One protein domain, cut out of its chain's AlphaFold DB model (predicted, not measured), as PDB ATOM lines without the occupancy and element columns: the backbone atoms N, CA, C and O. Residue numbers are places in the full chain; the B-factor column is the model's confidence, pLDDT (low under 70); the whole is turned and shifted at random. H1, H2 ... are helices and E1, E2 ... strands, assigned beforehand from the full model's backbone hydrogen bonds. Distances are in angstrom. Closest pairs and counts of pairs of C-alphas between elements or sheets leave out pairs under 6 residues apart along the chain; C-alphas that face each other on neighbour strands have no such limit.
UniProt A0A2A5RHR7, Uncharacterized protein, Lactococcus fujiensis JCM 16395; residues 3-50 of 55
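Overview. This is residues 3 to 50 of the 55 residues of an uncharacterized protein of Lactococcus fujiensis JCM 16395 (UniProt A0A2A5RHR7). The model has little regular structure: a small two-stranded hairpin, E1 and E2, with the rest mostly a wide loop of chain through two short helices, H1 and H2, that comes back towards the first printed residue. The printed part has 48 residues; E1, E2, H1 and H2 follow in that order, the sheet E1 - E2 is antiparallel, and the class is mixed, with 19 residues in named elements. It is compact, with a radius of gyration of the C-alphas of 10.5 A, and spans 25 by 23 by 18 A.

Along the chain. E1, residues 9 to 13, begins at C-alpha 9 (-24.592, -34.110, 1.682) and is 12.2 A long. E2, residues 17 to 21, is 13.7 A long. H1 is residues 23 to 26; H2, residues 37 to 41, ends at C-alpha 41 (-11.383, -42.912, 6.587).

Arrangement. The hairpin strands E1 and E2 are antiparallel at 145 degrees, with N 9 and O 21 within hydrogen-bond range at 2.8 A. The closest C-alphas of E1 and H1, Tyr 9 and Tyr 23, are 5.9 A apart. H2 is apart from E1, E2 and H1. In H2 the O i to N i+4 pair is within hydrogen-bond range; H1 is too short for one.

Size, cuts and confidence. The C-alphas of Asn 28 and Gly 46, the two farthest apart, are 26.0 A apart. The printed part has no cut and no long link. Residues 23 to 27 have pLDDT under 70.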
ATOM      1  N   ASN A   3     -20.680 -31.008   2.723       89.06
ATOM      2  CA  ASN A   3     -19.854 -29.998   2.097       89.06
ATOM      3  C   ASN A   3     -19.872 -28.719   2.940       89.06
ATOM      4  O   ASN A   3     -20.942 -28.194   3.254       89.06
ATOM      5  N   LYS A   4     -18.693 -28.197   3.291       88.12
ATOM      6  CA  LYS A   4     -18.559 -27.005   4.144       88.12
ATOM      7  C   LYS A   4     -19.020 -25.713   3.458       88.12
ATOM      8  O   LYS A   4     -19.393 -24.768   4.144       88.12
ATOM      9  N   LEU A   5     -18.979 -25.658   2.123       89.50
ATOM     10  CA  LEU A   5     -19.342 -24.478   1.331       89.50
ATOM     11  C   LEU A   5     -20.842 -24.422   1.039       89.50
ATOM     12  O   LEU A   5     -21.451 -23.363   1.145       89.50
ATOM     13  N   THR A   6     -21.431 -25.554   0.650       88.50
ATOM     14  CA  THR A   6     -22.834 -25.613   0.200       88.50
ATOM     15  C   THR A   6     -23.784 -26.121   1.281       88.50
ATOM     16  O   THR A   6     -24.990 -25.904   1.198       88.50
ATOM     17  N   GLY A   7     -23.262 -26.808   2.301       87.81
ATOM     18  CA  GLY A   7     -24.059 -27.493   3.314       87.81
ATOM     19  C   GLY A   7     -24.752 -28.766   2.814       87.81
ATOM     20  O   GLY A   7     -25.552 -29.336   3.556       87.81
ATOM     21  N   PHE A   8     -24.472 -29.209   1.583       89.44
ATOM     22  CA  PHE A   8     -25.082 -30.398   0.982       89.44
ATOM     23  C   PHE A   8     -24.370 -31.680   1.397       89.44
ATOM     24  O   PHE A   8     -23.216 -31.664   1.815       89.44
ATOM     25  N   TYR A   9     -25.072 -32.800   1.281       88.25
ATOM     26  CA  TYR A   9     -24.592 -34.110   1.682       88.25
ATOM     27  C   TYR A   9     -24.116 -34.875   0.460       88.25
ATOM     28  O   TYR A   9     -24.869 -35.062  -0.497       88.25
ATOM     29  N   LEU A  10     -22.867 -35.328   0.516       88.50
ATOM     30  CA  LEU A  10     -22.290 -36.181  -0.508       88.50
ATOM     31  C   LEU A  10     -22.852 -37.600  -0.369       88.50
ATOM     32  O   LEU A  10     -22.835 -38.164   0.731       88.50
ATOM     33  N   PHE A  11     -23.264 -38.191  -1.488       88.12
ATOM     34  CA  PHE A  11     -23.697 -39.584  -1.594       88.12
ATOM     35  C   PHE A  11     -23.056 -40.272  -2.809       88.12
ATOM     36  O   PHE A  11     -22.627 -39.619  -3.768       88.12
ATOM     37  N   LYS A  12     -22.963 -41.606  -2.769       88.00
ATOM     38  CA  LYS A  12     -22.528 -42.407  -3.923       88.00
ATOM     39  C   LYS A  12     -23.628 -42.378  -4.975       88.00
ATOM     40  O   LYS A  12     -24.788 -42.510  -4.629       88.00
ATOM     41  N   ALA A  13     -23.281 -42.228  -6.245       84.06
ATOM     42  CA  ALA A  13     -24.205 -42.310  -7.371       84.06
ATOM     43  C   ALA A  13     -23.835 -43.494  -8.278       84.06
ATOM     44  O   ALA A  13     -22.734 -44.048  -8.203       84.06
ATOM     45  N   PHE A  14     -24.749 -43.884  -9.168       79.19
ATOM     46  CA  PHE A  14     -24.509 -44.983 -10.103       79.19
ATOM     47  C   PHE A  14     -23.250 -44.764 -10.959       79.19
ATOM     48  O   PHE A  14     -22.961 -43.655 -11.414       79.19
ATOM     49  N   GLY A  15     -22.520 -45.855 -11.214       78.88
ATOM     50  CA  GLY A  15     -21.335 -45.845 -12.075       78.88
ATOM     51  C   GLY A  15     -20.078 -45.263 -11.423       78.88
ATOM     52  O   GLY A  15     -19.243 -44.710 -12.134       78.88
ATOM     53  N   GLY A  16     -19.949 -45.354 -10.094       78.56
ATOM     54  CA  GLY A  16     -18.759 -44.891  -9.366       78.56
ATOM     55  C   GLY A  16     -18.639 -43.368  -9.280       78.56
ATOM     56  O   GLY A  16     -17.548 -42.842  -9.086       78.56
ATOM     57  N   LYS A  17     -19.753 -42.656  -9.469       85.12
ATOM     58  CA  LYS A  17     -19.821 -41.196  -9.375       85.12
ATOM     59  C   LYS A  17     -20.263 -40.764  -7.979       85.12
ATOM     60  O   LYS A  17     -20.717 -41.578  -7.177       85.12
ATOM     61  N   TYR A  18     -20.192 -39.462  -7.729       88.00
ATOM     62  CA  TYR A  18     -20.722 -38.832  -6.523       88.00
ATOM     63  C   TYR A  18     -21.787 -37.797  -6.885       88.00
ATOM     64  O   TYR A  18     -21.723 -37.192  -7.957       88.00
ATOM     65  N   GLY A  19     -22.759 -37.616  -5.996       87.75
ATOM     66  CA  GLY A  19     -23.767 -36.560  -6.067       87.75
ATOM     67  C   GLY A  19     -23.849 -35.796  -4.748       87.75
ATOM     68  O   GLY A  19     -23.414 -36.299  -3.713       87.75
ATOM     69  N   GLU A  20     -24.407 -34.585  -4.786       89.19
ATOM     70  CA  GLU A  20     -24.644 -33.751  -3.605       89.19
ATOM     71  C   GLU A  20     -26.105 -33.314  -3.546       89.19
ATOM     72  O   GLU A  20     -26.641 -32.820  -4.539       89.19
ATOM     73  N   GLU A  21     -26.748 -33.466  -2.387       86.19
ATOM     74  CA  GLU A  21     -28.131 -33.018  -2.203       86.19
ATOM     75  C   GLU A  21     -28.451 -32.639  -0.747       86.19
ATOM     76  O   GLU A  21     -27.658 -32.861   0.172       86.19
ATOM     77  N   PHE A  22     -29.618 -32.035  -0.513       81.25
ATOM     78  CA  PHE A  22     -30.113 -31.748   0.833       81.25
ATOM     79  C   PHE A  22     -30.302 -33.031   1.656       81.25
ATOM     80  O   PHE A  22     -30.799 -34.043   1.160       81.25
ATOM     81  N   TYR A  23     -29.997 -32.941   2.958       69.50
ATOM     82  CA  TYR A  23     -30.041 -34.050   3.922       69.50
ATOM     83  C   TYR A  23     -31.294 -34.930   3.810       69.50
ATOM     84  O   TYR A  23     -31.222 -36.158   3.826       69.50
ATOM     85  N   ARG A  24     -32.460 -34.290   3.645       64.06
ATOM     86  CA  ARG A  24     -33.767 -34.956   3.622       64.06
ATOM     87  C   ARG A  24     -33.973 -35.878   2.415       64.06
ATOM     88  O   ARG A  24     -34.760 -36.813   2.513       64.06
ATOM     89  N   SER A  25     -33.272 -35.648   1.307       65.19
ATOM     90  CA  SER A  25     -33.259 -36.579   0.170       65.19
ATOM     91  C   SER A  25     -32.295 -37.739   0.424       65.19
ATOM     92  O   SER A  25     -32.567 -38.870   0.033       65.19
ATOM     93  N   THR A  26     -31.201 -37.485   1.152       64.19
ATOM     94  CA  THR A  26     -30.158 -38.485   1.418       64.19
ATOM     95  C   THR A  26     -30.492 -39.481   2.537       64.19
ATOM     96  O   THR A  26     -29.959 -40.585   2.540       64.19
ATOM     97  N   ILE A  27     -31.401 -39.143   3.462       65.69
ATOM     98  CA  ILE A  27     -31.811 -40.042   4.563       65.69
ATOM     99  C   ILE A  27     -32.578 -41.284   4.083       65.69
ATOM    100  O   ILE A  27     -32.518 -42.326   4.726       65.69
ATOM    101  N   ASN A  28     -33.263 -41.183   2.939       71.94
ATOM    102  CA  ASN A  28     -34.060 -42.267   2.357       71.94
ATOM    103  C   ASN A  28     -33.279 -43.078   1.315       71.94
ATOM    104  O   ASN A  28     -33.861 -43.887   0.592       71.94
ATOM    105  N   LEU A  29     -31.972 -42.845   1.203       74.25
ATOM    106  CA  LEU A  29     -31.123 -43.635   0.334       74.25
ATOM    107  C   LEU A  29     -30.934 -45.037   0.914       74.25
ATOM    108  O   LEU A  29     -30.745 -45.204   2.122       74.25
ATOM    109  N   THR A  30     -30.931 -46.040   0.035       81.94
ATOM    110  CA  THR A  30     -30.443 -47.372   0.399       81.94
ATOM    111  C   THR A  30     -28.961 -47.292   0.757       81.94
ATOM    112  O   THR A  30     -28.249 -46.376   0.332       81.94
ATOM    113  N   ASP A  31     -28.481 -48.251   1.545       82.88
ATOM    114  CA  ASP A  31     -27.103 -48.231   2.048       82.88
ATOM    115  C   ASP A  31     -26.055 -48.280   0.924       82.88
ATOM    116  O   ASP A  31     -24.954 -47.755   1.082       82.88
ATOM    117  N   ASP A  32     -26.430 -48.775  -0.259       83.25
ATOM    118  CA  ASP A  32     -25.601 -48.750  -1.470       83.25
ATOM    119  C   ASP A  32     -25.172 -47.335  -1.888       83.25
ATOM    120  O   ASP A  32     -24.107 -47.163  -2.486       83.25
ATOM    121  N   PHE A  33     -25.964 -46.310  -1.558       85.56
ATOM    122  CA  PHE A  33     -25.645 -44.914  -1.860       85.56
ATOM    123  C   PHE A  33     -24.990 -44.174  -0.678       85.56
ATOM    124  O   PHE A  33     -24.528 -43.040  -0.838       85.56
ATOM    125  N   LYS A  34     -24.903 -44.797   0.505       84.38
ATOM    126  CA  LYS A  34     -24.267 -44.221   1.699       84.38
ATOM    127  C   LYS A  34     -22.812 -44.651   1.801       84.38
ATOM    128  O   LYS A  34     -22.461 -45.795   1.521       84.38
ATOM    129  N   PHE A  35     -21.951 -43.735   2.223       84.31
ATOM    130  CA  PHE A  35     -20.563 -44.073   2.513       84.31
ATOM    131  C   PHE A  35     -20.460 -44.868   3.810       84.31
ATOM    132  O   PHE A  35     -21.068 -44.516   4.817       84.31
ATOM    133  N   THR A  36     -19.643 -45.911   3.782       85.06
ATOM    134  CA  THR A  36     -19.184 -46.614   4.976       85.06
ATOM    135  C   THR A  36     -18.101 -45.803   5.680       85.06
ATOM    136  O   THR A  36     -17.382 -45.016   5.058       85.06
ATOM    137  N   GLN A  37     -17.912 -46.040   6.979       81.38
ATOM    138  CA  GLN A  37     -16.844 -45.375   7.725       81.38
ATOM    139  C   GLN A  37     -15.448 -45.722   7.179       81.38
ATOM    140  O   GLN A  37     -14.558 -44.877   7.179       81.38
ATOM    141  N   GLN A  38     -15.253 -46.940   6.659       84.62
ATOM    142  CA  GLN A  38     -13.990 -47.343   6.036       84.62
ATOM    143  C   GLN A  38     -13.690 -46.534   4.763       84.62
ATOM    144  O   GLN A  38     -12.551 -46.109   4.578       84.62
ATOM    145  N   GLU A  39     -14.695 -46.290   3.914       86.06
ATOM    146  CA  GLU A  39     -14.549 -45.421   2.737       86.06
ATOM    147  C   GLU A  39     -14.195 -43.989   3.159       86.06
ATOM    148  O   GLU A  39     -13.271 -43.398   2.605       86.06
ATOM    149  N   ILE A  40     -14.874 -43.456   4.178       83.50
ATOM    150  CA  ILE A  40     -14.638 -42.099   4.690       83.50
ATOM    151  C   ILE A  40     -13.223 -41.949   5.261       83.50
ATOM    152  O   ILE A  40     -12.556 -40.954   4.987       83.50
ATOM    153  N   ASN A  41     -12.732 -42.937   6.012       83.06
ATOM    154  CA  ASN A  41     -11.383 -42.912   6.587       83.06
ATOM    155  C   ASN A  41     -10.278 -42.868   5.515       83.06
ATOM    156  O   ASN A  41      -9.172 -42.414   5.800       83.06
ATOM    157  N   GLY A  42     -10.565 -43.345   4.300       82.00
ATOM    158  CA  GLY A  42      -9.653 -43.288   3.157       82.00
ATOM    159  C   GLY A  42      -9.787 -42.030   2.292       82.00
ATOM    160  O   GLY A  42      -9.011 -41.867   1.352       82.00
ATOM    161  N   MET A  43     -10.760 -41.155   2.565       82.56
ATOM    162  CA  MET A  43     -11.014 -39.957   1.764       82.56
ATOM    163  C   MET A  43     -10.248 -38.745   2.290       82.56
ATOM    164  O   MET A  43     -10.227 -38.459   3.487       82.56
ATOM    165  N   GLU A  44      -9.688 -37.957   1.373       80.12
ATOM    166  CA  GLU A  44      -9.185 -36.626   1.699       80.12
ATOM    167  C   GLU A  44     -10.370 -35.661   1.854       80.12
ATOM    168  O   GLU A  44     -10.889 -35.083   0.899       80.12
ATOM    169  N   VAL A  45     -10.842 -35.501   3.089       71.12
ATOM    170  CA  VAL A  45     -12.059 -34.738   3.413       71.12
ATOM    171  C   VAL A  45     -11.848 -33.218   3.464       71.12
ATOM    172  O   VAL A  45     -12.574 -32.523   4.163       71.12
ATOM    173  N   GLY A  46     -10.884 -32.642   2.736       77.31
ATOM    174  CA  GLY A  46     -10.515 -31.219   2.873       77.31
ATOM    175  C   GLY A  46     -11.718 -30.255   2.862       77.31
ATOM    176  O   GLY A  46     -11.898 -29.447   3.781       77.31
ATOM    177  N   SER A  47     -12.617 -30.425   1.888       81.25
ATOM    178  CA  SER A  47     -13.829 -29.601   1.721       81.25
ATOM    179  C   SER A  47     -15.085 -30.152   2.415       81.25
ATOM    180  O   SER A  47     -16.137 -29.513   2.372       81.25
ATOM    181  N   TYR A  48     -14.987 -31.311   3.070       85.19
ATOM    182  CA  TYR A  48     -16.118 -32.006   3.677       85.19
ATOM    183  C   TYR A  48     -15.936 -32.168   5.187       85.19
ATOM    184  O   TYR A  48     -14.831 -32.282   5.708       85.19
ATOM    185  N   GLU A  49     -17.035 -32.146   5.919       86.44
ATOM    186  CA  GLU A  49     -17.086 -32.552   7.317       86.44
ATOM    187  C   GLU A  49     -17.749 -33.929   7.431       86.44
ATOM    188  O   GLU A  49     -18.711 -34.256   6.719       86.44
ATOM    189  N   GLN A  50     -17.193 -34.768   8.304       79.19
ATOM    190  CA  GLN A  50     -17.860 -35.992   8.724       79.19
ATOM    191  C   GLN A  50     -18.957 -35.599   9.708       79.19
ATOM    192  O   GLN A  50     -18.751 -34.730  10.549       79.19
TER     193      GLN A  50